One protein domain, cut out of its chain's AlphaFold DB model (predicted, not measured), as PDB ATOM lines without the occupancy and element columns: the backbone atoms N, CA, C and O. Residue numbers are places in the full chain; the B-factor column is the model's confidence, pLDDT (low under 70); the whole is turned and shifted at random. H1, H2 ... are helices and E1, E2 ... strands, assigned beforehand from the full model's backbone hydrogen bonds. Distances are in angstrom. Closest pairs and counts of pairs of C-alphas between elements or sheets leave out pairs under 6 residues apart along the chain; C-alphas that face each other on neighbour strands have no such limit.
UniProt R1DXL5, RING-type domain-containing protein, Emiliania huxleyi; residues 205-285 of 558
ATOM      1  N   SER A 205      66.754  81.739 142.423       85.06
ATOM      2  CA  SER A 205      67.722  82.486 141.609       85.06
ATOM      3  C   SER A 205      68.135  83.802 142.278       85.06
ATOM      4  O   SER A 205      69.328  84.102 142.355       85.06
ATOM      5  N   ARG A 206      67.172  84.567 142.814       81.75
ATOM      6  CA  ARG A 206      67.437  85.804 143.570       81.75
ATOM      7  C   ARG A 206      68.235  85.526 144.839       81.75
ATOM      8  O   ARG A 206      69.172  86.259 145.151       81.75
ATOM      9  N   PHE A 207      67.916  84.442 145.545       80.44
ATOM     10  CA  PHE A 207      68.685  84.017 146.713       80.44
ATOM     11  C   PHE A 207      70.142  83.682 146.352       80.44
ATOM     12  O   PHE A 207      71.064  84.130 147.036       80.44
ATOM     13  N   ASP A 208      70.378  82.953 145.259       84.44
ATOM     14  CA  ASP A 208      71.731  82.639 144.789       84.44
ATOM     15  C   ASP A 208      72.497  83.887 144.320       84.44
ATOM     16  O   ASP A 208      73.713  83.986 144.508       84.44
ATOM     17  N   GLU A 209      71.813  84.873 143.739       90.00
ATOM     18  CA  GLU A 209      72.394  86.178 143.421       90.00
ATOM     19  C   GLU A 209      72.801  86.952 144.681       90.00
ATOM     20  O   GLU A 209      73.964  87.348 144.795       90.00
ATOM     21  N   LEU A 210      71.904  87.082 145.667       86.50
ATOM     22  CA  LEU A 210      72.199  87.700 146.966       86.50
ATOM     23  C   LEU A 210      73.376  87.006 147.654       86.50
ATOM     24  O   LEU A 210      74.310  87.661 148.118       86.50
ATOM     25  N   ARG A 211      73.386  85.671 147.653       88.12
ATOM     26  CA  ARG A 211      74.482  84.874 148.204       88.12
ATOM     27  C   ARG A 211      75.805  85.154 147.494       88.12
ATOM     28  O   ARG A 211      76.825  85.305 148.165       88.12
ATOM     29  N   ARG A 212      75.816  85.232 146.157       93.31
ATOM     30  CA  ARG A 212      77.023  85.588 145.389       93.31
ATOM     31  C   ARG A 212      77.502  86.997 145.721       93.31
ATOM     32  O   ARG A 212      78.702  87.174 145.914       93.31
ATOM     33  N   MET A 213      76.596  87.967 145.848       93.44
ATOM     34  CA  MET A 213      76.945  89.334 146.247       93.44
ATOM     35  C   MET A 213      77.541  89.385 147.659       93.44
ATOM     36  O   MET A 213      78.556  90.045 147.866       93.44
ATOM     37  N   GLU A 214      76.970  88.662 148.621       93.56
ATOM     38  CA  GLU A 214      77.480  88.617 149.997       93.56
ATOM     39  C   GLU A 214      78.860  87.954 150.097       93.56
ATOM     40  O   GLU A 214      79.757  88.478 150.762       93.56
ATOM     41  N   LEU A 215      79.076  86.850 149.378       92.25
ATOM     42  CA  LEU A 215      80.388  86.200 149.304       92.25
ATOM     43  C   LEU A 215      81.420  87.077 148.590       92.25
ATOM     44  O   LEU A 215      82.580  87.134 149.001       92.25
ATOM     45  N   TRP A 216      81.008  87.796 147.546       95.69
ATOM     46  CA  TRP A 216      81.880  88.740 146.866       95.69
ATOM     47  C   TRP A 216      82.279  89.895 147.794       95.69
ATOM     48  O   TRP A 216      83.470  90.191 147.890       95.69
ATOM     49  N   LYS A 217      81.336  90.467 148.561       95.44
ATOM     50  CA  LYS A 217      81.628  91.494 149.578       95.44
ATOM     51  C   LYS A 217      82.573  90.971 150.656       95.44
ATOM     52  O   LYS A 217      83.451  91.694 151.101       95.44
ATOM     53  N   GLN A 218      82.438  89.714 151.067       94.88
ATOM     54  CA  GLN A 218      83.361  89.099 152.025       94.88
ATOM     55  C   GLN A 218      84.786  88.977 151.485       94.88
ATOM     56  O   GLN A 218      85.739  89.124 152.251       94.88
ATOM     57  N   ALA A 219      84.939  88.713 150.189       95.69
ATOM     58  CA  ALA A 219      86.246  88.597 149.556       95.69
ATOM     59  C   ALA A 219      86.885  89.960 149.220       95.69
ATOM     60  O   ALA A 219      88.105  90.084 149.305       95.69
ATOM     61  N   HIS A 220      86.087  90.974 148.865       95.62
ATOM     62  CA  HIS A 220      86.589  92.234 148.287       95.62
ATOM     63  C   HIS A 220      86.355  93.468 149.163       95.62
ATOM     64  O   HIS A 220      87.016  94.493 148.984       95.62
ATOM     65  N   CYS A 221      85.449  93.393 150.136       96.50
ATOM     66  CA  CYS A 221      85.093  94.519 150.985       96.50
ATOM     67  C   CYS A 221      85.550  94.323 152.435       96.50
ATOM     68  O   CYS A 221      85.697  93.216 152.956       96.50
ATOM     69  N   LYS A 222      85.725  95.447 153.126       96.69
ATOM     70  CA  LYS A 222      85.954  95.517 154.572       96.69
ATOM     71  C   LYS A 222      84.995  96.529 155.187       96.69
ATOM     72  O   LYS A 222      84.312  97.264 154.484       96.69
ATOM     73  N   ARG A 223      84.903  96.583 156.512       96.44
ATOM     74  CA  ARG A 223      84.066  97.546 157.230       96.44
ATOM     75  C   ARG A 223      84.925  98.658 157.812       96.44
ATOM     76  O   ARG A 223      85.971  98.406 158.406       96.44
ATOM     77  N   CYS A 224      84.453  99.894 157.696       96.12
ATOM     78  CA  CYS A 224      85.093 101.033 158.345       96.12
ATOM     79  C   CYS A 224      85.132 100.814 159.874       96.12
ATOM     80  O   CYS A 224      84.083 100.535 160.463       96.12
ATOM     81  N   PRO A 225      86.281 100.990 160.548       96.75
ATOM     82  CA  PRO A 225      86.383 100.780 161.994       96.75
ATOM     83  C   PRO A 225      85.561 101.787 162.813       96.75
ATOM     84  O   PRO A 225      85.199 101.504 163.951       96.75
ATOM     85  N   HIS A 226      85.213 102.941 162.230       95.56
ATOM     86  CA  HIS A 226      84.484 104.007 162.922       95.56
ATOM     87  C   HIS A 226      82.966 103.885 162.807       95.56
ATOM     88  O   HIS A 226      82.265 103.992 163.806       95.56
ATOM     89  N   CYS A 227      82.445 103.690 161.591       94.06
ATOM     90  CA  CYS A 227      80.997 103.667 161.338       94.06
ATOM     91  C   CYS A 227      80.466 102.307 160.868       94.06
ATOM     92  O   CYS A 227      79.271 102.170 160.628       94.06
ATOM     93  N   ARG A 228      81.340 101.301 160.713       94.06
ATOM     94  CA  ARG A 228      81.013  99.922 160.306       94.06
ATOM     95  C   ARG A 228      80.347  99.764 158.935       94.06
ATOM     96  O   ARG A 228      79.873  98.669 158.617       94.06
ATOM     97  N   ARG A 229      80.334 100.817 158.114       94.19
ATOM     98  CA  ARG A 229      79.886 100.756 156.717       94.19
ATOM     99  C   ARG A 229      80.842  99.890 155.897       94.19
ATOM    100  O   ARG A 229      82.049  99.930 156.136       94.19
ATOM    101  N   VAL A 230      80.290  99.108 154.973       95.06
ATOM    102  CA  VAL A 230      81.052  98.292 154.019       95.06
ATOM    103  C   VAL A 230      81.721  99.222 153.010       95.06
ATOM    104  O   VAL A 230      81.074 100.123 152.483       95.06
ATOM    105  N   VAL A 231      83.017  99.036 152.800       94.88
ATOM    106  CA  VAL A 231      83.851  99.799 151.873       94.88
ATOM    107  C   VAL A 231      84.583  98.798 150.991       94.88
ATOM    108  O   VAL A 231      85.127  97.814 151.496       94.88
ATOM    109  N   GLU A 232      84.590  99.052 149.691       94.88
ATOM    110  CA  GLU A 232      85.393  98.336 148.704       94.88
ATOM    111  C   GLU A 232      86.669  99.133 148.409       94.88
ATOM    112  O   GLU A 232      86.634 100.363 148.336       94.88
ATOM    113  N   LYS A 233      87.805  98.447 148.253       93.25
ATOM    114  CA  LYS A 233      89.050  99.081 147.808       93.25
ATOM    115  C   LYS A 233      89.141  98.971 146.286       93.25
ATOM    116  O   LYS A 233      89.442  97.896 145.783       93.25
ATOM    117  N   MET A 234      88.925 100.085 145.586       88.69
ATOM    118  CA  MET A 234      88.920 100.113 144.117       88.69
ATOM    119  C   MET A 234      90.312  99.957 143.500       88.69
ATOM    120  O   MET A 234      90.408  99.336 142.457       88.69
ATOM    121  N   GLU A 235      91.364 100.507 144.123       87.00
ATOM    122  CA  GLU A 235      92.797 100.339 143.799       87.00
ATOM    123  C   GLU A 235      93.628 101.319 144.666       87.00
ATOM    124  O   GLU A 235      93.070 102.141 145.397       87.00
ATOM    125  N   GLY A 236      94.965 101.245 144.622       90.19
ATOM    126  CA  GLY A 236      95.851 102.267 145.206       90.19
ATOM    127  C   GLY A 236      96.285 102.054 146.666       90.19
ATOM    128  O   GLY A 236      96.470 100.924 147.131       90.19
ATOM    129  N   CYS A 237      96.526 103.168 147.369       91.06
ATOM    130  CA  CYS A 237      97.099 103.208 148.721       91.06
ATOM    131  C   CYS A 237      96.216 102.484 149.755       91.06
ATOM    132  O   CYS A 237      94.996 102.425 149.622       91.06
ATOM    133  N   ASP A 238      96.826 101.950 150.818       94.31
ATOM    134  CA  ASP A 238      96.085 101.349 151.937       94.31
ATOM    135  C   ASP A 238      95.432 102.385 152.852       94.31
ATOM    136  O   ASP A 238      94.589 102.026 153.668       94.31
ATOM    137  N   MET A 239      95.792 103.662 152.736       93.44
ATOM    138  CA  MET A 239      95.133 104.732 153.473       93.44
ATOM    139  C   MET A 239      93.882 105.186 152.719       93.44
ATOM    140  O   MET A 239      93.976 105.774 151.643       93.44
ATOM    141  N   LEU A 240      92.712 104.912 153.296       94.50
ATOM    142  CA  LEU A 240      91.401 105.222 152.724       94.50
ATOM    143  C   LEU A 240      90.651 106.208 153.619       94.50
ATOM    144  O   LEU A 240      90.856 106.241 154.832       94.50
ATOM    145  N   VAL A 241      89.729 106.974 153.038       94.75
ATOM    146  CA  VAL A 241      88.814 107.856 153.774       94.75
ATOM    147  C   VAL A 241      87.393 107.333 153.592       94.75
ATOM    148  O   VAL A 241      86.911 107.184 152.474       94.75
ATOM    149  N   CYS A 242      86.702 107.013 154.688       95.62
ATOM    150  CA  CYS A 242      85.370 106.413 154.590       95.62
ATOM    151  C   CYS A 242      84.365 107.387 153.955       95.62
ATOM    152  O   CYS A 242      83.995 108.379 154.587       95.62
ATOM    153  N   GLY A 243      83.866 107.045 152.763       92.62
ATOM    154  CA  GLY A 243      82.922 107.859 151.989       92.62
ATOM    155  C   GLY A 243      83.564 108.763 150.941       92.62
ATOM    156  O   GLY A 243      82.840 109.520 150.310       92.62
ATOM    157  N   SER A 244      84.880 108.694 150.737       92.19
ATOM    158  CA  SER A 244      85.558 109.487 149.711       92.19
ATOM    159  C   SER A 244      86.498 108.617 148.892       92.19
ATOM    160  O   SER A 244      87.327 107.896 149.450       92.19
ATOM    161  N   ASP A 245      86.413 108.739 147.571       86.06
ATOM    162  CA  ASP A 245      87.369 108.104 146.667       86.06
ATOM    163  C   ASP A 245      88.738 108.797 146.773       86.06
ATOM    164  O   ASP A 245      88.827 109.994 147.063       86.06
ATOM    165  N   ALA A 246      89.819 108.064 146.487       72.75
ATOM    166  CA  ALA A 246      91.198 108.560 146.601       72.75
ATOM    167  C   ALA A 246      91.476 109.836 145.775       72.75
ATOM    168  O   ALA A 246      92.401 110.583 146.087       72.75
ATOM    169  N   HIS A 247      90.662 110.104 144.749       75.06
ATOM    170  CA  HIS A 247      90.776 111.269 143.866       75.06
ATOM    171  C   HIS A 247      89.749 112.380 144.147       75.06
ATOM    172  O   HIS A 247      89.647 113.324 143.370       75.06
ATOM    173  N   GLY A 248      88.969 112.290 145.232       74.88
ATOM    174  CA  GLY A 248      88.076 113.367 145.683       74.88
ATOM    175  C   GLY A 248      86.869 113.680 144.785       74.88
ATOM    176  O   GLY A 248      86.118 114.598 145.104       74.88
ATOM    177  N   GLY A 249      86.652 112.934 143.694       79.25
ATOM    178  CA  GLY A 249      85.565 113.177 142.731       79.25
ATOM    179  C   GLY A 249      84.215 112.546 143.086       79.25
ATOM    180  O   GLY A 249      83.191 112.946 142.544       79.25
ATOM    181  N   ASN A 250      84.193 111.582 144.006       81.31
ATOM    182  CA  ASN A 250      82.993 110.846 144.394       81.31
ATOM    183  C   ASN A 250      82.895 110.838 145.924       81.31
ATOM    184  O   ASN A 250      83.705 110.216 146.617       81.31
ATOM    185  N   GLN A 251      81.934 111.598 146.448       85.00
ATOM    186  CA  GLN A 251      81.615 111.636 147.871       85.00
ATOM    187  C   GLN A 251      80.396 110.754 148.119       85.00
ATOM    188  O   GLN A 251      79.249 111.147 147.900       85.00
ATOM    189  N   GLN A 252      80.649 109.538 148.582       88.31
ATOM    190  CA  GLN A 252      79.613 108.645 149.066       88.31
ATOM    191  C   GLN A 252      79.265 108.966 150.520       88.31
ATOM    192  O   GLN A 252      80.008 109.616 151.258       88.31
ATOM    193  N   ARG A 253      78.127 108.453 150.998       90.12
ATOM    194  CA  ARG A 253      77.817 108.532 152.429       90.12
ATOM    195  C   ARG A 253      78.894 107.757 153.199       90.12
ATOM    196  O   ARG A 253      78.953 106.530 153.135       90.12
ATOM    197  N   GLY A 254      79.681 108.442 154.022       92.88
ATOM    198  CA  GLY A 254      80.678 107.867 154.930       92.88
ATOM    199  C   GLY A 254      80.889 108.752 156.155       92.88
ATOM    200  O   GLY A 254      80.240 109.784 156.287       92.88
ATOM    201  N   CYS A 255      81.741 108.331 157.091       95.50
ATOM    202  CA  CYS A 255      82.045 109.148 158.275       95.50
ATOM    203  C   CYS A 255      83.187 110.150 158.048       95.50
ATOM    204  O   CYS A 255      83.526 110.887 158.969       95.50
ATOM    205  N   GLY A 256      83.823 110.135 156.871       94.75
ATOM    206  CA  GLY A 256      84.944 111.008 156.524       94.75
ATOM    207  C   GLY A 256      86.240 110.723 157.288       94.75
ATOM    208  O   GLY A 256      87.229 111.419 157.090       94.75
ATOM    209  N   LYS A 257      86.272 109.714 158.169       96.25
ATOM    210  CA  LYS A 257      87.471 109.384 158.944       96.25
ATOM    211  C   LYS A 257      88.448 108.543 158.114       96.25
ATOM    212  O   LYS A 257      88.000 107.599 157.448       96.25
ATOM    213  N   PRO A 258      89.759 108.844 158.176       95.69
ATOM    214  CA  PRO A 258      90.777 108.021 157.546       95.69
ATOM    215  C   PRO A 258      90.949 106.699 158.304       95.69
ATOM    216  O   PRO A 258      90.792 106.647 159.528       95.69
ATOM    217  N   PHE A 259      91.272 105.626 157.590       96.19
ATOM    218  CA  PHE A 259      91.587 104.311 158.148       96.19
ATOM    219  C   PHE A 259      92.539 103.545 157.221       96.19
ATOM    220  O   PHE A 259      92.670 103.880 156.043       96.19
ATOM    221  N   VAL A 260      93.218 102.530 157.758       96.12
ATOM    222  CA  VAL A 260      94.161 101.700 156.992       96.12
ATOM    223  C   VAL A 260      93.465 100.418 156.539       96.12
ATOM    224  O   VAL A 260      92.791  99.760 157.323       96.12
ATOM    225  N   TRP A 261      93.599 100.033 155.276       95.69
ATOM    226  CA  TRP A 261      92.974  98.826 154.734       95.69
ATOM    227  C   TRP A 261      93.649  97.536 155.218       95.69
ATOM    228  O   TRP A 261      92.974  96.525 155.439       95.69
ATOM    229  N   CYS A 262      94.974  97.560 155.378       94.25
ATOM    230  CA  CYS A 262      95.771  96.430 155.852       94.25
ATOM    231  C   CYS A 262      95.444  96.058 157.305       94.25
ATOM    232  O   CYS A 262      95.283  96.921 158.165       94.25
ATOM    233  N   GLU A 263      95.344  94.754 157.567       90.75
ATOM    234  CA  GLU A 263      95.073  94.217 158.904       90.75
ATOM    235  C   GLU A 263      96.277  94.396 159.840       90.75
ATOM    236  O   GLU A 263      97.415  94.541 159.398       90.75
ATOM    237  N   GLY A 264      96.024  94.391 161.151       88.00
ATOM    238  CA  GLY A 264      97.076  94.429 162.173       88.00
ATOM    239  C   GLY A 264      97.610  95.823 162.516       88.00
ATOM    240  O   GLY A 264      98.417  95.944 163.433       88.00
ATOM    241  N   GLN A 265      97.145  96.880 161.844       90.94
ATOM    242  CA  GLN A 265      97.444  98.262 162.234       90.94
ATOM    243  C   GLN A 265      96.355  98.851 163.147       90.94
ATOM    244  O   GLN A 265      95.182  98.464 163.040       90.94
ATOM    245  N   PRO A 266      96.698  99.800 164.042       87.00
ATOM    246  CA  PRO A 266      95.691 100.582 164.747       87.00
ATOM    247  C   PRO A 266      94.808 101.298 163.721       87.00
ATOM    248  O   PRO A 266      95.311 101.832 162.735       87.00
ATOM    249  N   ASN A 267      93.491 101.297 163.947       89.94
ATOM    250  CA  ASN A 267      92.512 101.858 163.007       89.94
ATOM    251  C   ASN A 267      92.485 101.139 161.636       89.94
ATOM    252  O   ASN A 267      92.219 101.757 160.602       89.94
ATOM    253  N   SER A 268      92.773  99.833 161.624       93.25
ATOM    254  CA  SER A 268      92.615  98.997 160.434       93.25
ATOM    255  C   SER A 268      91.146  98.698 160.129       93.25
ATOM    256  O   SER A 268      90.281  98.679 161.010       93.25
ATOM    257  N   ALA A 269      90.854  98.480 158.851       94.25
ATOM    258  CA  ALA A 269      89.547  98.068 158.378       94.25
ATOM    259  C   ALA A 269      89.150  96.720 158.997       94.25
ATOM    260  O   ALA A 269      89.929  95.767 159.004       94.25
ATOM    261  N   LEU A 270      87.920  96.633 159.495       94.38
ATOM    262  CA  LEU A 270      87.387  95.407 160.077       94.38
ATOM    263  C   LEU A 270      87.009  94.434 158.959       94.38
ATOM    264  O   LEU A 270      86.474  94.844 157.929       94.38
ATOM    265  N   LYS A 271      87.229  93.137 159.159       96.06
ATOM    266  CA  LYS A 271      86.801  92.120 158.193       96.06
ATOM    267  C   LYS A 271      85.279  92.167 157.999       96.06
ATOM    268  O   LYS A 271      84.528  92.337 158.962       96.06
ATOM    269  N   TYR A 272      84.824  92.047 156.751       95.62
ATOM    270  CA  TYR A 272      83.411  91.818 156.464       95.62
ATOM    271  C   TYR A 272      83.097  90.328 156.609       95.62
ATOM    272  O   TYR A 272      83.819  89.480 156.087       95.62
ATOM    273  N   GLU A 273      82.021  90.009 157.317       93.44
ATOM    274  CA  GLU A 273      81.464  88.660 157.384       93.44
ATOM    275  C   GLU A 273      80.145  88.673 156.621       93.44
ATOM    276  O   GLU A 273      79.295  89.521 156.893       93.44
ATOM    277  N   ALA A 274      80.004  87.773 155.645       91.44
ATOM    278  CA  ALA A 274      78.806  87.671 154.822       91.44
ATOM    279  C   ALA A 274      77.570  87.411 155.690       91.44
ATOM    280  O   ALA A 274      77.529  86.432 156.444       91.44
ATOM    281  N   ASP A 275      76.544  88.250 155.550       86.81
ATOM    282  CA  ASP A 275      75.280  88.063 156.255       86.81
ATOM    283  C   ASP A 275      74.310  87.239 155.401       86.81
ATOM    284  O   ASP A 275      73.394  87.744 154.755       86.81
ATOM    285  N   LEU A 276      74.526  85.923 155.398       82.44
ATOM    286  CA  LEU A 276      73.660  84.987 154.673       82.44
ATOM    287  C   LEU A 276      72.274  84.824 155.315       82.44
ATOM    288  O   LEU A 276      71.397  84.225 154.699       82.44
ATOM    289  N   ARG A 277      72.072  85.325 156.544       77.06
ATOM    290  CA  ARG A 277      70.766  85.284 157.215       77.06
ATOM    291  C   ARG A 277      69.853  86.358 156.644       77.06
ATOM    292  O   ARG A 277      68.767  86.022 156.188       77.06
ATOM    293  N   GLY A 278      70.353  87.590 156.527       73.50
ATOM    294  CA  GLY A 278      69.614  88.671 155.874       73.50
ATOM    295  C   GLY A 278      69.201  88.330 154.437       73.50
ATOM    296  O   GLY A 278      68.086  88.634 154.033       73.50
ATOM    297  N   ALA A 279      70.044  87.622 153.676       69.88
ATOM    298  CA  ALA A 279      69.708  87.202 152.309       69.88
ATOM    299  C   ALA A 279      68.467  86.287 152.225       69.88
ATOM    300  O   ALA A 279      67.729  86.347 151.242       69.88
ATOM    301  N   ALA A 280      68.225  85.450 153.241       63.91
ATOM    302  CA  ALA A 280      67.039  84.598 153.296       63.91
ATOM    303  C   ALA A 280      65.772  85.401 153.625       63.91
ATOM    304  O   ALA A 280      64.717  85.131 153.054       63.91
ATOM    305  N   ASP A 281      65.894  86.404 154.496       67.62
ATOM    306  CA  ASP A 281      64.780  87.268 154.893       67.62
ATOM    307  C   ASP A 281      64.354  88.193 153.735       67.62
ATOM    308  O   ASP A 281      63.169  88.280 153.421       67.62
ATOM    309  N   TYR A 282      65.306  88.784 152.999       67.25
ATOM    310  CA  TYR A 282      65.013  89.614 151.815       67.25
ATOM    311  C   TYR A 282      64.307  88.839 150.693       67.25
ATOM    312  O   TYR A 282      63.394  89.367 150.061       67.25
ATOM    313  N   ALA A 283      64.687  87.578 150.461       61.03
ATOM    314  CA  ALA A 283      64.015  86.733 149.473       61.03
ATOM    315  C   ALA A 283      62.556  86.407 149.860       61.03
ATOM    316  O   ALA A 283      61.769  86.024 148.998       61.03
ATOM    317  N   ALA A 284      62.186  86.548 151.138       58.97
ATOM    318  CA  ALA A 284      60.846  86.247 151.632       58.97
ATOM    319  C   ALA A 284      59.893  87.460 151.644       58.97
ATOM    320  O   ALA A 284      58.677  87.258 151.638       58.97
ATOM    321  N   GLU A 285      60.408  88.695 151.680       59.47
ATOM    322  CA  GLU A 285      59.591  89.907 151.872       59.47
ATOM    323  C   GLU A 285      59.070  90.547 150.574       59.47
ATOM    324  O   GLU A 285      58.005  91.166 150.596       59.47
TER     325      GLU A 285
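What this domain is: This is residues 205 to 285 of the 558 residues of the protein "RING-type domain-containing protein" of Emiliania huxleyi (UniProt R1DXL5). Helices H1 and H2, side by side, make one end, a loop-rich head with hairpin E3-E4 makes the other, and hairpin E1-E2 lies between. The 81 printed residues run H1, E1, E2, E3, E4, H2, mixed in class, under half in named elements. The whole is only just compact, close to loose: radius of gyration of the C-alphas 14.1 A, spans 38 by 29 by 21 A.

How they stand to each other: H1, residues 205 to 220, touches H2, residues 276 to 285, opposite ways at a shallow tilt of 32 degrees; the closest C-alphas, Leu 210 and Ala 279, are 5.9 A apart. Of O i to N i+4 pairs, every one in H1 and 5 of 6 in H2 are within hydrogen-bond range. Antiparallel hairpin E1, residues 221 to 223, and E2, residues 230 to 232, has N 222 and O 231 within range, 2.9 A; E3, residues 239 to 241, and E4, residues 258 to 260, likewise N 240 and O 259, 2.9 A.

Where its parts are: H1, 22.3 A, begins at C-alpha 205 (67.722, 82.486, 141.609); H2, 15.2 A, ends at C-alpha 285 (59.591, 89.907, 151.872).

The domain as a whole: Uncut; links E3-E4 and E4-H2 are long; residues 279 to 285 have pLDDT under 70.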